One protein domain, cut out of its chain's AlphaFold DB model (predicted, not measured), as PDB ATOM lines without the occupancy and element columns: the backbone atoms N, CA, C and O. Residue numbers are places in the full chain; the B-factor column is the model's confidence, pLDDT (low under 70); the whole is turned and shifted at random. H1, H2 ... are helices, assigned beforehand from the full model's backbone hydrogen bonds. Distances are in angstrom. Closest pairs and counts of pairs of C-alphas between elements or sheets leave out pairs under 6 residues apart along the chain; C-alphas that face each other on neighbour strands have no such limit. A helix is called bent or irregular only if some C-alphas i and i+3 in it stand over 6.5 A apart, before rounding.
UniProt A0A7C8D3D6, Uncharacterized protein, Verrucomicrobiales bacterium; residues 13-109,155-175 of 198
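This is residues 13 to 109 and 155 to 175 of the 198 residues of an uncharacterized protein of Verrucomicrobiales bacterium (UniProt A0A7C8D3D6). There is little regular structure here: long loops run along an elongated body, H1 and H3 lie lengthwise in it, H2 packs on H3 near one end, and residues 168 to 175 of H4 stick out near the other. The 118 printed residues hold four named helices, H1 to H4 in order, no named strand: all helix. The whole is loose, radius of gyration of the C-alphas 18.6 A, spanning 54 by 30 by 26 A.

Start at H1, residues 33 to 43, which touches no helix. H2, residues 67 to 71, touches H3, residues 88 to 102; their closest C-alphas, Trp 68 and Asp 96, are 5.3 A apart. H4, residues 163 to 175, touches no helix and is only just irregular: C-alphas 164 and 167 are 6.8 A apart. Every O i to N i+4 pair is within hydrogen-bond range in H1, H2 and H3, but 0 of 9 in H4, where 1 of 10 O i to N i+3 pairs is.

Find C-alpha 33 at (-77.813, 28.009, 23.799); H1 runs 15.5 A, H2 6.2 A, H3 20.8 A, and H4 22.0 A to C-alpha 175 at (-60.123, 36.389, 43.328).

Links H1 to H2 and H2 to H3 are long. Across the cut, C-alphas 109 and 155 are 19.9 A apart. Residues 155 to 175 have pLDDT under 70.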
ATOM      1  N   GLY A  13     -87.185  15.927  30.035       74.06
ATOM      2  CA  GLY A  13     -87.308  17.107  30.890       74.06
ATOM      3  C   GLY A  13     -87.842  18.354  30.176       74.06
ATOM      4  O   GLY A  13     -88.225  18.334  29.003       74.06
ATOM      5  N   HIS A  14     -87.895  19.465  30.913       83.06
ATOM      6  CA  HIS A  14     -88.344  20.750  30.379       83.06
ATOM      7  C   HIS A  14     -87.231  21.426  29.561       83.06
ATOM      8  O   HIS A  14     -86.086  21.474  30.016       83.06
ATOM      9  N   PRO A  15     -87.538  21.959  28.364       84.19
ATOM     10  CA  PRO A  15     -86.539  22.625  27.541       84.19
ATOM     11  C   PRO A  15     -86.131  23.988  28.121       84.19
ATOM     12  O   PRO A  15     -86.979  24.772  28.547       84.19
ATOM     13  N   PHE A  16     -84.837  24.300  28.049       87.12
ATOM     14  CA  PHE A  16     -84.286  25.630  28.323       87.12
ATOM     15  C   PHE A  16     -84.061  26.360  26.990       87.12
ATOM     16  O   PHE A  16     -83.071  26.108  26.307       87.12
ATOM     17  N   GLN A  17     -85.029  27.189  26.582       89.00
ATOM     18  CA  GLN A  17     -85.032  27.926  25.300       89.00
ATOM     19  C   GLN A  17     -85.562  29.367  25.451       89.00
ATOM     20  O   GLN A  17     -86.032  29.958  24.490       89.00
ATOM     21  N   LYS A  18     -85.556  29.919  26.671       90.75
ATOM     22  CA  LYS A  18     -86.137  31.240  26.965       90.75
ATOM     23  C   LYS A  18     -85.214  32.394  26.591       90.75
ATOM     24  O   LYS A  18     -85.699  33.472  26.272       90.75
ATOM     25  N   ARG A  19     -83.896  32.198  26.694       90.69
ATOM     26  CA  ARG A  19     -82.927  33.244  26.352       90.69
ATOM     27  C   ARG A  19     -82.703  33.282  24.856       90.69
ATOM     28  O   ARG A  19     -82.489  32.242  24.233       90.69
ATOM     29  N   GLU A  20     -82.689  34.497  24.336       92.44
ATOM     30  CA  GLU A  20     -82.392  34.791  22.946       92.44
ATOM     31  C   GLU A  20     -81.196  35.738  22.840       92.44
ATOM     32  O   GLU A  20     -80.876  36.485  23.768       92.44
ATOM     33  N   MET A  21     -80.533  35.708  21.691       89.38
ATOM     34  CA  MET A  21     -79.432  36.581  21.329       89.38
ATOM     35  C   MET A  21     -79.680  37.216  19.966       89.38
ATOM     36  O   MET A  21     -80.327  36.650  19.085       89.38
ATOM     37  N   LYS A  22     -79.115  38.409  19.775       87.62
ATOM     38  CA  LYS A  22     -79.104  39.055  18.466       87.62
ATOM     39  C   LYS A  22     -78.197  38.259  17.530       87.62
ATOM     40  O   LYS A  22     -77.010  38.099  17.812       87.62
ATOM     41  N   VAL A  23     -78.755  37.796  16.417       85.88
ATOM     42  CA  VAL A  23     -78.014  37.052  15.395       85.88
ATOM     43  C   VAL A  23     -77.472  37.999  14.317       85.88
ATOM     44  O   VAL A  23     -78.181  38.922  13.909       85.88
ATOM     45  N   PRO A  24     -76.220  37.810  13.861       83.38
ATOM     46  CA  PRO A  24     -75.603  38.684  12.862       83.38
ATOM     47  C   PRO A  24     -76.067  38.401  11.422       83.38
ATOM     48  O   PRO A  24     -75.994  39.299  10.585       83.38
ATOM     49  N   TYR A  25     -76.566  37.192  11.142       86.31
ATOM     50  CA  TYR A  25     -76.927  36.724   9.797       86.31
ATOM     51  C   TYR A  25     -78.287  36.012   9.797       86.31
ATOM     52  O   TYR A  25     -78.666  35.380  10.787       86.31
ATOM     53  N   LYS A  26     -79.023  36.093   8.682       84.44
ATOM     54  CA  LYS A  26     -80.279  35.349   8.480       84.44
ATOM     55  C   LYS A  26     -80.018  33.837   8.459       84.44
ATOM     56  O   LYS A  26     -78.973  33.379   8.008       84.44
ATOM     57  N   GLY A  27     -80.996  33.063   8.927       80.38
ATOM     58  CA  GLY A  27     -80.924  31.596   8.989       80.38
ATOM     59  C   GLY A  27     -80.432  31.049  10.331       80.38
ATOM     60  O   GLY A  27     -80.899  29.989  10.744       80.38
ATOM     61  N   ILE A  28     -79.600  31.809  11.055       83.44
ATOM     62  CA  ILE A  28     -79.158  31.476  12.417       83.44
ATOM     63  C   ILE A  28     -80.328  31.647  13.392       83.44
ATOM     64  O   ILE A  28     -81.044  32.652  13.361       83.44
ATOM     65  N   ASN A  29     -80.528  30.668  14.268       84.88
ATOM     66  CA  ASN A  29     -81.555  30.716  15.293       84.88
ATOM     67  C   ASN A  29     -81.196  31.711  16.410       84.88
ATOM     68  O   ASN A  29     -80.043  31.806  16.822       84.88
ATOM     69  N   SER A  30     -82.191  32.436  16.933       89.62
ATOM     70  CA  SER A  30     -81.973  33.406  18.011       89.62
ATOM     71  C   SER A  30     -81.785  32.774  19.389       89.62
ATOM     72  O   SER A  30     -81.394  33.491  20.302       89.62
ATOM     73  N   ILE A  31     -82.019  31.471  19.582       89.12
ATOM     74  CA  ILE A  31     -81.863  30.816  20.889       89.12
ATOM     75  C   ILE A  31     -80.413  30.939  21.381       89.12
ATOM     76  O   ILE A  31     -79.475  30.422  20.775       89.12
ATOM     77  N   ASP A  32     -80.233  31.554  22.551       89.44
ATOM     78  CA  ASP A  32     -78.940  31.627  23.227       89.44
ATOM     79  C   ASP A  32     -78.666  30.305  23.949       89.44
ATOM     80  O   ASP A  32     -78.977  30.134  25.132       89.44
ATOM     81  N   TYR A  33     -78.109  29.327  23.236       87.56
ATOM     82  CA  TYR A  33     -77.813  28.009  23.799       87.56
ATOM     83  C   TYR A  33     -76.922  28.070  25.048       87.56
ATOM     84  O   TYR A  33     -77.120  27.301  25.990       87.56
ATOM     85  N   ALA A  34     -75.943  28.981  25.062       87.62
ATOM     86  CA  ALA A  34     -75.005  29.130  26.167       87.62
ATOM     87  C   ALA A  34     -75.689  29.759  27.388       87.62
ATOM     88  O   ALA A  34     -75.548  29.239  28.492       87.62
ATOM     89  N   GLY A  35     -76.462  30.828  27.190       88.38
ATOM     90  CA  GLY A  35     -77.235  31.468  28.253       88.38
ATOM     91  C   GLY A  35     -78.307  30.548  28.835       88.38
ATOM     92  O   GLY A  35     -78.457  30.471  30.048       88.38
ATOM     93  N   ASN A  36     -79.013  29.790  27.994       90.00
ATOM     94  CA  ASN A  36     -80.004  28.816  28.458       90.00
ATOM     95  C   ASN A  36     -79.367  27.667  29.261       90.00
ATOM     96  O   ASN A  36     -79.972  27.164  30.209       90.00
ATOM     97  N   PHE A  37     -78.147  27.251  28.908       89.50
ATOM     98  CA  PHE A  37     -77.402  26.286  29.713       89.50
ATOM     99  C   PHE A  37     -76.961  26.881  31.059       89.50
ATOM    100  O   PHE A  37     -77.054  26.202  32.078       89.50
ATOM    101  N   GLU A  38     -76.553  28.150  31.092       90.00
ATOM    102  CA  GLU A  38     -76.236  28.858  32.339       90.00
ATOM    103  C   GLU A  38     -77.465  28.969  33.257       90.00
ATOM    104  O   GLU A  38     -77.379  28.682  34.449       90.00
ATOM    105  N   ASP A  39     -78.641  29.277  32.707       89.88
ATOM    106  CA  ASP A  39     -79.894  29.288  33.469       89.88
ATOM    107  C   ASP A  39     -80.204  27.911  34.076       89.88
ATOM    108  O   ASP A  39     -80.608  27.814  35.237       89.88
ATOM    109  N   PHE A  40     -79.981  26.833  33.316       89.75
ATOM    110  CA  PHE A  40     -80.114  25.467  33.819       89.75
ATOM    111  C   PHE A  40     -79.153  25.189  34.985       89.75
ATOM    112  O   PHE A  40     -79.550  24.620  36.004       89.75
ATOM    113  N   LEU A  41     -77.894  25.612  34.861       87.25
ATOM    114  CA  LEU A  41     -76.890  25.440  35.911       87.25
ATOM    115  C   LEU A  41     -77.218  26.235  37.175       87.25
ATOM    116  O   LEU A  41     -76.897  25.759  38.261       87.25
ATOM    117  N   ASN A  42     -77.855  27.398  37.037       89.25
ATOM    118  CA  ASN A  42     -78.263  28.244  38.157       89.25
ATOM    119  C   ASN A  42     -79.520  27.730  38.873       89.25
ATOM    120  O   ASN A  42     -79.662  27.937  40.073       89.25
ATOM    121  N   GLN A  43     -80.425  27.049  38.164       89.06
ATOM    122  CA  GLN A  43     -81.646  26.487  38.758       89.06
ATOM    123  C   GLN A  43     -81.429  25.137  39.446       89.06
ATOM    124  O   GLN A  43     -82.250  24.721  40.267       89.06
ATOM    125  N   ARG A  44     -80.363  24.407  39.097       85.06
ATOM    126  CA  ARG A  44     -80.160  23.065  39.650       85.06
ATOM    127  C   ARG A  44     -79.664  23.122  41.105       85.06
ATOM    128  O   ARG A  44     -78.844  23.974  41.437       85.06
ATOM    129  N   PRO A  45     -80.052  22.154  41.952       82.50
ATOM    130  CA  PRO A  45     -79.455  21.993  43.272       82.50
ATOM    131  C   PRO A  45     -77.962  21.651  43.193       82.50
ATOM    132  O   PRO A  45     -77.552  20.790  42.404       82.50
ATOM    133  N   ASP A  46     -77.164  22.277  44.059       85.25
ATOM    134  CA  ASP A  46     -75.731  22.003  44.172       85.25
ATOM    135  C   ASP A  46     -75.467  20.528  44.543       85.25
ATOM    136  O   ASP A  46     -76.241  19.870  45.239       85.25
ATOM    137  N   GLY A  47     -74.364  19.979  44.026       80.38
ATOM    138  CA  GLY A  47     -73.911  18.614  44.323       80.38
ATOM    139  C   GLY A  47     -74.662  17.479  43.614       80.38
ATOM    140  O   GLY A  47     -74.176  16.348  43.622       80.38
ATOM    141  N   LYS A  48     -75.794  17.741  42.946       78.50
ATOM    142  CA  LYS A  48     -76.548  16.691  42.243       78.50
ATOM    143  C   LYS A  48     -76.020  16.433  40.821       78.50
ATOM    144  O   LYS A  48     -75.699  17.389  40.099       78.50
ATOM    145  N   PRO A  49     -75.935  15.156  40.389       78.06
ATOM    146  CA  PRO A  49     -75.612  14.825  39.008       78.06
ATOM    147  C   PRO A  49     -76.731  15.299  38.078       78.06
ATOM    148  O   PRO A  49     -77.893  15.389  38.473       78.06
ATOM    149  N   PHE A  50     -76.379  15.589  36.829       80.69
ATOM    150  CA  PHE A  50     -77.344  15.998  35.818       80.69
ATOM    151  C   PHE A  50     -77.004  15.433  34.446       80.69
ATOM    152  O   PHE A  50     -75.858  15.093  34.156       80.69
ATOM    153  N   CYS A  51     -78.022  15.393  33.591       77.69
ATOM    154  CA  CYS A  51     -77.885  15.190  32.160       77.69
ATOM    155  C   CYS A  51     -78.496  16.409  31.466       77.69
ATOM    156  O   CYS A  51     -79.652  16.742  31.720       77.69
ATOM    157  N   PHE A  52     -77.720  17.088  30.622       78.88
ATOM    158  CA  PHE A  52     -78.199  18.195  29.799       78.88
ATOM    159  C   PHE A  52     -77.872  17.900  28.340       78.88
ATOM    160  O   PHE A  52     -76.722  17.627  27.993       78.88
ATOM    161  N   ARG A  53     -78.889  17.956  27.479       74.62
ATOM    162  CA  ARG A  53     -78.719  17.769  26.039       74.62
ATOM    163  C   ARG A  53     -78.535  19.126  25.374       74.62
ATOM    164  O   ARG A  53     -79.498  19.872  25.223       74.62
ATOM    165  N   LEU A  54     -77.323  19.396  24.901       79.81
ATOM    166  CA  LEU A  54     -77.046  20.534  24.035       79.81
ATOM    167  C   LEU A  54     -77.132  20.088  22.569       79.81
ATOM    168  O   LEU A  54     -76.331  19.272  22.116       79.81
ATOM    169  N   GLY A  55     -78.115  20.608  21.840       77.81
ATOM    170  CA  GLY A  55     -78.250  20.408  20.399       77.81
ATOM    171  C   GLY A  55     -78.441  21.753  19.722       77.81
ATOM    172  O   GLY A  55     -79.544  22.295  19.773       77.81
ATOM    173  N   ALA A  56     -77.372  22.286  19.129       81.44
ATOM    174  CA  ALA A  56     -77.473  23.459  18.272       81.44
ATOM    175  C   ALA A  56     -78.282  23.098  17.023       81.44
ATOM    176  O   ALA A  56     -78.225  21.961  16.542       81.44
ATOM    177  N   LYS A  57     -79.071  24.051  16.534       80.44
ATOM    178  CA  LYS A  57     -79.836  23.875  15.301       80.44
ATOM    179  C   LYS A  57     -78.917  24.074  14.092       80.44
ATOM    180  O   LYS A  57     -79.080  23.410  13.076       80.44
ATOM    181  N   GLU A  58     -77.923  24.932  14.243       81.88
ATOM    182  CA  GLU A  58     -76.927  25.271  13.243       81.88
ATOM    183  C   GLU A  58     -75.933  24.118  13.012       81.88
ATOM    184  O   GLU A  58     -75.572  23.396  13.950       81.88
ATOM    185  N   PRO A  59     -75.409  23.977  11.785       74.44
ATOM    186  CA  PRO A  59     -75.787  24.726  10.583       74.44
ATOM    187  C   PRO A  59     -77.009  24.117   9.866       74.44
ATOM    188  O   PRO A  59     -77.132  22.891   9.738       74.44
ATOM    189  N   HIS A  60     -77.882  24.964   9.319       77.00
ATOM    190  CA  HIS A  60     -78.962  24.572   8.412       77.00
ATOM    191  C   HIS A  60     -78.728  25.135   7.015       77.00
ATOM    192  O   HIS A  60     -78.371  26.283   6.851       77.00
ATOM    193  N   ARG A  61     -79.073  24.364   5.972       76.06
ATOM    194  CA  ARG A  61     -78.912  24.770   4.556       76.06
ATOM    195  C   ARG A  61     -79.472  26.173   4.228       76.06
ATOM    196  O   ARG A  61     -79.028  26.784   3.269       76.06
ATOM    197  N   GLY A  62     -80.466  26.656   4.976       80.25
ATOM    198  CA  GLY A  62     -81.067  27.982   4.804       80.25
ATOM    199  C   GLY A  62     -80.272  29.126   5.446       80.25
ATOM    200  O   GLY A  62     -80.883  29.947   6.127       80.25
ATOM    201  N   TYR A  63     -78.951  29.169   5.264       83.38
ATOM    202  CA  TYR A  63     -78.103  30.291   5.679       83.38
ATOM    203  C   TYR A  63     -78.230  31.487   4.726       83.38
ATOM    204  O   TYR A  63     -78.709  31.384   3.593       83.38
ATOM    205  N   GLU A  64     -77.813  32.660   5.198       87.94
ATOM    206  CA  GLU A  64     -77.787  33.876   4.394       87.94
ATOM    207  C   GLU A  64     -76.765  33.777   3.252       87.94
ATOM    208  O   GLU A  64     -75.561  33.689   3.481       87.94
ATOM    209  N   LYS A  65     -77.249  33.844   2.008       90.62
ATOM    210  CA  LYS A  65     -76.396  33.868   0.817       90.62
ATOM    211  C   LYS A  65     -75.465  35.082   0.831       90.62
ATOM    212  O   LYS A  65     -75.927  36.206   1.030       90.62
ATOM    213  N   ASP A  66     -74.193  34.853   0.514       92.31
ATOM    214  CA  ASP A  66     -73.133  35.862   0.458       92.31
ATOM    215  C   ASP A  66     -72.826  36.543   1.810       92.31
ATOM    216  O   ASP A  66     -72.224  37.624   1.847       92.31
ATOM    217  N   SER A  67     -73.183  35.913   2.932       91.00
ATOM    218  CA  SER A  67     -72.781  36.351   4.277       91.00
ATOM    219  C   SER A  67     -71.258  36.458   4.436       91.00
ATOM    220  O   SER A  67     -70.774  37.345   5.137       91.00
ATOM    221  N   TRP A  68     -70.488  35.655   3.692       92.25
ATOM    222  CA  TRP A  68     -69.027  35.711   3.632       92.25
ATOM    223  C   TRP A  68     -68.485  37.074   3.197       92.25
ATOM    224  O   TRP A  68     -67.413  37.472   3.654       92.25
ATOM    225  N   LYS A  69     -69.230  37.828   2.375       93.69
ATOM    226  CA  LYS A  69     -68.857  39.197   1.984       93.69
ATOM    227  C   LYS A  69     -68.990  40.164   3.155       93.69
ATOM    228  O   LYS A  69     -68.152  41.042   3.316       93.69
ATOM    229  N   LYS A  70     -70.042  40.001   3.963       91.38
ATOM    230  CA  LYS A  70     -70.319  40.841   5.139       91.38
ATOM    231  C   LYS A  70     -69.345  40.559   6.277       91.38
ATOM    232  O   LYS A  70     -68.903  41.490   6.936       91.38
ATOM    233  N   ASP A  71     -69.005  39.286   6.466       90.69
ATOM    234  CA  ASP A  71     -68.019  38.832   7.453       90.69
ATOM    235  C   ASP A  71     -66.576  39.176   7.039       90.69
ATOM    236  O   ASP A  71     -65.668  39.148   7.863       90.69
ATOM    237  N   GLY A  72     -66.348  39.501   5.758       91.62
ATOM    238  CA  GLY A  72     -65.027  39.840   5.224       91.62
ATOM    239  C   GLY A  72     -64.115  38.627   5.019       91.62
ATOM    240  O   GLY A  72     -62.894  38.744   5.136       91.62
ATOM    241  N   ARG A  73     -64.678  37.445   4.733       90.31
ATOM    242  CA  ARG A  73     -63.891  36.221   4.517       90.31
ATOM    243  C   ARG A  73     -63.204  36.217   3.158       90.31
ATOM    244  O   ARG A  73     -63.787  36.565   2.135       90.31
ATOM    245  N   ASP A  74     -61.969  35.732   3.157       93.19
ATOM    246  CA  ASP A  74     -61.172  35.521   1.953       93.19
ATOM    247  C   ASP A  74     -61.435  34.124   1.367       93.19
ATOM    248  O   ASP A  74     -61.112  33.105   1.984       93.19
ATOM    249  N   LEU A  75     -62.000  34.076   0.157       93.75
ATOM    250  CA  LEU A  75     -62.313  32.825  -0.542       93.75
ATOM    251  C   LEU A  75     -61.069  32.024  -0.947       93.75
ATOM    252  O   LEU A  75     -61.173  30.814  -1.155       93.75
ATOM    253  N   ASN A  76     -59.897  32.655  -1.033       93.50
ATOM    254  CA  ASN A  76     -58.652  31.952  -1.351       93.50
ATOM    255  C   ASN A  76     -58.212  31.020  -0.214       93.50
ATOM    256  O   ASN A  76     -57.468  30.073  -0.445       93.50
ATOM    257  N   LYS A  77     -58.706  31.251   1.009       92.00
ATOM    258  CA  LYS A  77     -58.448  30.406   2.186       92.00
ATOM    259  C   LYS A  77     -59.446  29.258   2.339       92.00
ATOM    260  O   LYS A  77     -59.340  28.482   3.284       92.00
ATOM    261  N   VAL A  78     -60.442  29.176   1.456       91.31
ATOM    262  CA  VAL A  78     -61.432  28.098   1.468       91.31
ATOM    263  C   VAL A  78     -60.849  26.888   0.749       91.31
ATOM    264  O   VAL A  78     -60.459  26.974  -0.412       91.31
ATOM    265  N   GLU A  79     -60.803  25.756   1.439       90.31
ATOM    266  CA  GLU A  79     -60.442  24.472   0.842       90.31
ATOM    267  C   GLU A  79     -61.709  23.820   0.279       90.31
ATOM    268  O   GLU A  79     -62.659  23.554   1.018       90.31
ATOM    269  N   VAL A  80     -61.727  23.595  -1.035       90.81
ATOM    270  CA  VAL A  80     -62.793  22.867  -1.734       90.81
ATOM    271  C   VAL A  80     -62.329  21.427  -1.915       90.81
ATOM    272  O   VAL A  80     -61.181  21.191  -2.277       90.81
ATOM    273  N   GLN A  81     -63.197  20.461  -1.627       87.00
ATOM    274  CA  GLN A  81     -62.865  19.051  -1.803       87.00
ATOM    275  C   GLN A  81     -62.848  18.686  -3.294       87.00
ATOM    276  O   GLN A  81     -63.678  19.182  -4.052       87.00
ATOM    277  N   ASP A  82     -61.978  17.753  -3.687       90.75
ATOM    278  CA  ASP A  82     -61.712  17.379  -5.091       90.75
ATOM    279  C   ASP A  82     -62.953  16.953  -5.900       90.75
ATOM    280  O   ASP A  82     -62.952  16.999  -7.128       90.75
ATOM    281  N   PHE A  83     -64.024  16.524  -5.230       91.75
ATOM    282  CA  PHE A  83     -65.271  16.116  -5.877       91.75
ATOM    283  C   PHE A  83     -66.214  17.285  -6.220       91.75
ATOM    284  O   PHE A  83     -67.237  17.066  -6.869       91.75
ATOM    285  N   TYR A  84     -65.908  18.512  -5.789       91.38
ATOM    286  CA  TYR A  84     -66.653  19.711  -6.168       91.38
ATOM    287  C   TYR A  84     -65.919  20.519  -7.244       91.38
ATOM    288  O   TYR A  84     -64.694  20.621  -7.214       91.38
ATOM    289  N   PRO A  85     -66.651  21.190  -8.154       94.25
ATOM    290  CA  PRO A  85     -66.054  22.176  -9.042       94.25
ATOM    291  C   PRO A  85     -65.463  23.342  -8.243       94.25
ATOM    292  O   PRO A  85     -66.192  24.060  -7.551       94.25
ATOM    293  N   ASP A  86     -64.157  23.562  -8.368       95.06
ATOM    294  CA  ASP A  86     -63.478  24.655  -7.683       95.06
ATOM    295  C   ASP A  86     -63.741  25.996  -8.387       95.06
ATOM    296  O   ASP A  86     -63.066  26.392  -9.337       95.06
ATOM    297  N   ASN A  87     -64.786  26.692  -7.942       95.44
ATOM    298  CA  ASN A  87     -65.143  28.014  -8.436       95.44
ATOM    299  C   ASN A  87     -65.629  28.925  -7.303       95.44
ATOM    300  O   ASN A  87     -65.942  28.490  -6.191       95.44
ATOM    301  N   LYS A  88     -65.734  30.223  -7.606       93.94
ATOM    302  CA  LYS A  88     -66.142  31.261  -6.647       93.94
ATOM    303  C   LYS A  88     -67.482  30.963  -5.967       93.94
ATOM    304  O   LYS A  88     -67.638  31.276  -4.792       93.94
ATOM    305  N   THR A  89     -68.432  30.365  -6.684       93.44
ATOM    306  CA  THR A  89     -69.760  30.039  -6.151       93.44
ATOM    307  C   THR A  89     -69.667  28.965  -5.075       93.44
ATOM    308  O   THR A  89     -70.196  29.155  -3.984       93.44
ATOM    309  N   ILE A  90     -68.948  27.873  -5.344       93.62
ATOM    310  CA  ILE A  90     -68.768  26.783  -4.377       93.62
ATOM    311  C   ILE A  90     -67.927  27.237  -3.183       93.62
ATOM    312  O   ILE A  90     -68.272  26.935  -2.042       93.62
ATOM    313  N   ARG A  91     -66.856  28.005  -3.415       95.94
ATOM    314  CA  ARG A  91     -66.052  28.591  -2.329       95.94
ATOM    315  C   ARG A  91     -66.880  29.521  -1.441       95.94
ATOM    316  O   ARG A  91     -66.753  29.469  -0.221       95.94
ATOM    317  N   GLY A  92     -67.735  30.350  -2.043       93.81
ATOM    318  CA  GLY A  92     -68.656  31.234  -1.325       93.81
ATOM    319  C   GLY A  92     -69.657  30.465  -0.464       93.81
ATOM    320  O   GLY A  92     -69.812  30.788   0.708       93.81
ATOM    321  N   ASP A  93     -70.255  29.401  -1.007       92.50
ATOM    322  CA  ASP A  93     -71.192  28.534  -0.278       92.50
ATOM    323  C   ASP A  93     -70.533  27.871   0.945       92.50
ATOM    324  O   ASP A  93     -71.085  27.881   2.045       92.50
ATOM    325  N   HIS A  94     -69.297  27.381   0.795       92.75
ATOM    326  CA  HIS A  94     -68.509  26.854   1.912       92.75
ATOM    327  C   HIS A  94     -68.196  27.922   2.966       92.75
ATOM    328  O   HIS A  94     -68.226  27.634   4.166       92.75
ATOM    329  N   ALA A  95     -67.882  29.147   2.541       92.94
ATOM    330  CA  ALA A  95     -67.597  30.247   3.453       92.94
ATOM    331  C   ALA A  95     -68.847  30.674   4.242       92.94
ATOM    332  O   ALA A  95     -68.741  30.867   5.455       92.94
ATOM    333  N   ASP A  96     -70.010  30.750   3.589       91.50
ATOM    334  CA  ASP A  96     -71.308  31.014   4.227       91.50
ATOM    335  C   ASP A  96     -71.649  29.928   5.254       91.50
ATOM    336  O   ASP A  96     -71.949  30.217   6.414       91.50
ATOM    337  N   TYR A  97     -71.499  28.661   4.868       89.75
ATOM    338  CA  TYR A  97     -71.712  27.534   5.772       89.75
ATOM    339  C   TYR A  97     -70.777  27.583   6.989       89.75
ATOM    340  O   TYR A  97     -71.186  27.347   8.128       89.75
ATOM    341  N   ALA A  98     -69.505  27.921   6.768       88.38
ATOM    342  CA  ALA A  98     -68.522  28.025   7.837       88.38
ATOM    343  C   ALA A  98     -68.855  29.148   8.831       88.38
ATOM    344  O   ALA A  98     -68.552  28.996  10.014       88.38
ATOM    345  N   ILE A  99     -69.472  30.250   8.391       87.38
ATOM    346  CA  ILE A  99     -69.952  31.315   9.285       87.38
ATOM    347  C   ILE A  99     -70.976  30.757  10.262       87.38
ATOM    348  O   ILE A  99     -70.805  30.913  11.472       87.38
ATOM    349  N   GLU A 100     -71.975  30.044   9.750       83.25
ATOM    350  CA  GLU A 100     -73.055  29.479  10.557       83.25
ATOM    351  C   GLU A 100     -72.527  28.476  11.595       83.25
ATOM    352  O   GLU A 100     -72.856  28.566  12.777       83.25
ATOM    353  N   VAL A 101     -71.613  27.585  11.186       82.44
ATOM    354  CA  VAL A 101     -70.949  26.624  12.088       82.44
ATOM    355  C   VAL A 101     -70.188  27.331  13.212       82.44
ATOM    356  O   VAL A 101     -70.197  26.877  14.356       82.44
ATOM    357  N   THR A 102     -69.504  28.433  12.897       81.56
ATOM    358  CA  THR A 102     -68.704  29.182  13.879       81.56
ATOM    359  C   THR A 102     -69.516  30.161  14.729       81.56
ATOM    360  O   THR A 102     -68.998  30.654  15.727       81.56
ATOM    361  N   GLY A 103     -70.773  30.431  14.367       77.62
ATOM    362  CA  GLY A 103     -71.620  31.423  15.032       77.62
ATOM    363  C   GLY A 103     -72.132  31.002  16.413       77.62
ATOM    364  O   GLY A 103     -72.510  31.856  17.216       77.62
ATOM    365  N   VAL A 104     -72.124  29.703  16.729       78.19
ATOM    366  CA  VAL A 104     -72.615  29.197  18.019       78.19
ATOM    367  C   VAL A 104     -71.640  29.552  19.143       78.19
ATOM    368  O   VAL A 104     -70.500  29.080  19.192       78.19
ATOM    369  N   LYS A 105     -72.107  30.352  20.110       80.19
ATOM    370  CA  LYS A 105     -71.299  30.755  21.263       80.19
ATOM    371  C   LYS A 105     -70.970  29.555  22.152       80.19
ATOM    372  O   LYS A 105     -71.841  28.857  22.668       80.19
ATOM    373  N   LYS A 106     -69.677  29.359  22.399       81.25
ATOM    374  CA  LYS A 106     -69.167  28.343  23.321       81.25
ATOM    375  C   LYS A 106     -69.370  28.777  24.777       81.25
ATOM    376  O   LYS A 106     -68.871  29.821  25.191       81.25
ATOM    377  N   HIS A 107     -70.048  27.947  25.571       84.25
ATOM    378  CA  HIS A 107     -70.150  28.152  27.017       84.25
ATOM    379  C   HIS A 107     -68.790  27.905  27.714       84.25
ATOM    380  O   HIS A 107     -68.113  26.940  27.343       84.25
ATOM    381  N   PRO A 108     -68.385  28.675  28.748       83.88
ATOM    382  CA  PRO A 108     -67.094  28.499  29.435       83.88
ATOM    383  C   PRO A 108     -66.872  27.116  30.063       83.88
ATOM    384  O   PRO A 108     -65.736  26.663  30.193       83.88
ATOM    385  N   GLN A 109     -67.949  26.416  30.432       80.56
ATOM    386  CA  GLN A 109     -67.852  25.041  30.935       80.56
ATOM    387  C   GLN A 109     -67.517  24.017  29.842       80.56
ATOM    388  O   GLN A 109     -67.059  22.921  30.156       80.56
ATOM    389  N   LEU A 155     -75.914  14.304  14.725       32.38
ATOM    390  CA  LEU A 155     -74.956  14.248  15.857       32.38
ATOM    391  C   LEU A 155     -75.355  14.825  17.250       32.38
ATOM    392  O   LEU A 155     -76.007  15.859  17.349       32.38
ATOM    393  N   PHE A 156     -74.863  14.205  18.342       38.12
ATOM    394  CA  PHE A 156     -75.012  14.644  19.748       38.12
ATOM    395  C   PHE A 156     -73.656  14.975  20.397       38.12
ATOM    396  O   PHE A 156     -72.700  14.216  20.248       38.12
ATOM    397  N   VAL A 157     -73.607  16.017  21.234       31.22
ATOM    398  CA  VAL A 157     -72.540  16.233  22.226       31.22
ATOM    399  C   VAL A 157     -73.152  16.039  23.616       31.22
ATOM    400  O   VAL A 157     -73.911  16.880  24.091       31.22
ATOM    401  N   CYS A 158     -72.860  14.908  24.262       31.70
ATOM    402  CA  CYS A 158     -73.172  14.692  25.675       31.70
ATOM    403  C   CYS A 158     -71.921  15.031  26.490       31.70
ATOM    404  O   CYS A 158     -70.899  14.359  26.357       31.70
ATOM    405  N   ALA A 159     -71.983  16.082  27.305       36.22
ATOM    406  CA  ALA A 159     -70.947  16.381  28.284       36.22
ATOM    407  C   ALA A 159     -71.422  15.873  29.648       36.22
ATOM    408  O   ALA A 159     -72.254  16.496  30.305       36.22
ATOM    409  N   GLN A 160     -70.921  14.710  30.063       29.00
ATOM    410  CA  GLN A 160     -71.117  14.212  31.420       29.00
ATOM    411  C   GLN A 160     -70.090  14.918  32.314       29.00
ATOM    412  O   GLN A 160     -68.896  14.629  32.260       29.00
ATOM    413  N   PHE A 161     -70.534  15.905  33.091       32.69
ATOM    414  CA  PHE A 161     -69.661  16.608  34.029       32.69
ATOM    415  C   PHE A 161     -69.605  15.825  35.344       32.69
ATOM    416  O   PHE A 161     -70.600  15.753  36.066       32.69
ATOM    417  N   GLN A 162     -68.447  15.239  35.669       26.31
ATOM    418  CA  GLN A 162     -68.213  14.683  37.003       26.31
ATOM    419  C   GLN A 162     -68.230  15.825  38.031       26.31
ATOM    420  O   GLN A 162     -67.501  16.815  37.923       26.31
ATOM    421  N   THR A 163     -69.110  15.689  39.021       38.72
ATOM    422  CA  THR A 163     -69.463  16.703  40.027       38.72
ATOM    423  C   THR A 163     -68.312  17.094  40.957       38.72
ATOM    424  O   THR A 163     -68.394  18.127  41.617       38.72
ATOM    425  N   THR A 164     -67.207  16.349  40.977       32.28
ATOM    426  CA  THR A 164     -66.099  16.560  41.920       32.28
ATOM    427  C   THR A 164     -65.180  17.739  41.577       32.28
ATOM    428  O   THR A 164     -64.497  18.235  42.469       32.28
ATOM    429  N   SER A 165     -65.182  18.272  40.344       33.03
ATOM    430  CA  SER A 165     -64.331  19.434  39.991       33.03
ATOM    431  C   SER A 165     -65.010  20.807  40.122       33.03
ATOM    432  O   SER A 165     -64.333  21.838  40.097       33.03
ATOM    433  N   LEU A 166     -66.337  20.850  40.305       43.97
ATOM    434  CA  LEU A 166     -67.108  22.103  40.358       43.97
ATOM    435  C   LEU A 166     -66.859  22.925  41.633       43.97
ATOM    436  O   LEU A 166     -66.943  24.151  41.585       43.97
ATOM    437  N   ALA A 167     -66.488  22.286  42.745       35.09
ATOM    438  CA  ALA A 167     -66.231  22.985  44.006       35.09
ATOM    439  C   ALA A 167     -64.953  23.848  43.967       35.09
ATOM    440  O   ALA A 167     -64.892  24.892  44.611       35.09
ATOM    441  N   ARG A 168     -63.941  23.465  43.174       32.91
ATOM    442  CA  ARG A 168     -62.634  24.148  43.172       32.91
ATOM    443  C   ARG A 168     -62.572  25.394  42.286       32.91
ATOM    444  O   ARG A 168     -61.687  26.214  42.485       32.91
ATOM    445  N   ARG A 169     -63.485  25.555  41.317       41.00
ATOM    446  CA  ARG A 169     -63.447  26.681  40.355       41.00
ATOM    447  C   ARG A 169     -64.235  27.920  40.780       41.00
ATOM    448  O   ARG A 169     -63.955  28.998  40.264       41.00
ATOM    449  N   ARG A 170     -65.175  27.814  41.729       36.03
ATOM    450  CA  ARG A 170     -65.905  28.993  42.244       36.03
ATOM    451  C   ARG A 170     -65.012  29.936  43.067       36.03
ATOM    452  O   ARG A 170     -65.283  31.132  43.093       36.03
ATOM    453  N   SER A 171     -63.937  29.442  43.689       34.38
ATOM    454  CA  SER A 171     -63.031  30.280  44.492       34.38
ATOM    455  C   SER A 171     -62.045  31.098  43.647       34.38
ATOM    456  O   SER A 171     -61.729  32.232  43.997       34.38
ATOM    457  N   THR A 172     -61.589  30.573  42.507       33.50
ATOM    458  CA  THR A 172     -60.568  31.244  41.684       33.50
ATOM    459  C   THR A 172     -61.128  32.471  40.959       33.50
ATOM    460  O   THR A 172     -60.511  33.531  40.992       33.50
ATOM    461  N   ILE A 173     -62.350  32.376  40.417       38.22
ATOM    462  CA  ILE A 173     -62.983  33.457  39.635       38.22
ATOM    463  C   ILE A 173     -63.224  34.713  40.492       38.22
ATOM    464  O   ILE A 173     -62.929  35.822  40.053       38.22
ATOM    465  N   ARG A 174     -63.650  34.556  41.755       33.47
ATOM    466  CA  ARG A 174     -63.851  35.693  42.677       33.47
ATOM    467  C   ARG A 174     -62.563  36.437  43.040       33.47
ATOM    468  O   ARG A 174     -62.627  37.596  43.439       33.47
ATOM    469  N   THR A 175     -61.406  35.785  42.934       34.84
ATOM    470  CA  THR A 175     -60.123  36.389  43.328       34.84
ATOM    471  C   THR A 175     -59.509  37.199  42.184       34.84
ATOM    472  O   THR A 175     -58.818  38.189  42.418       34.84
TER     473      THR A 175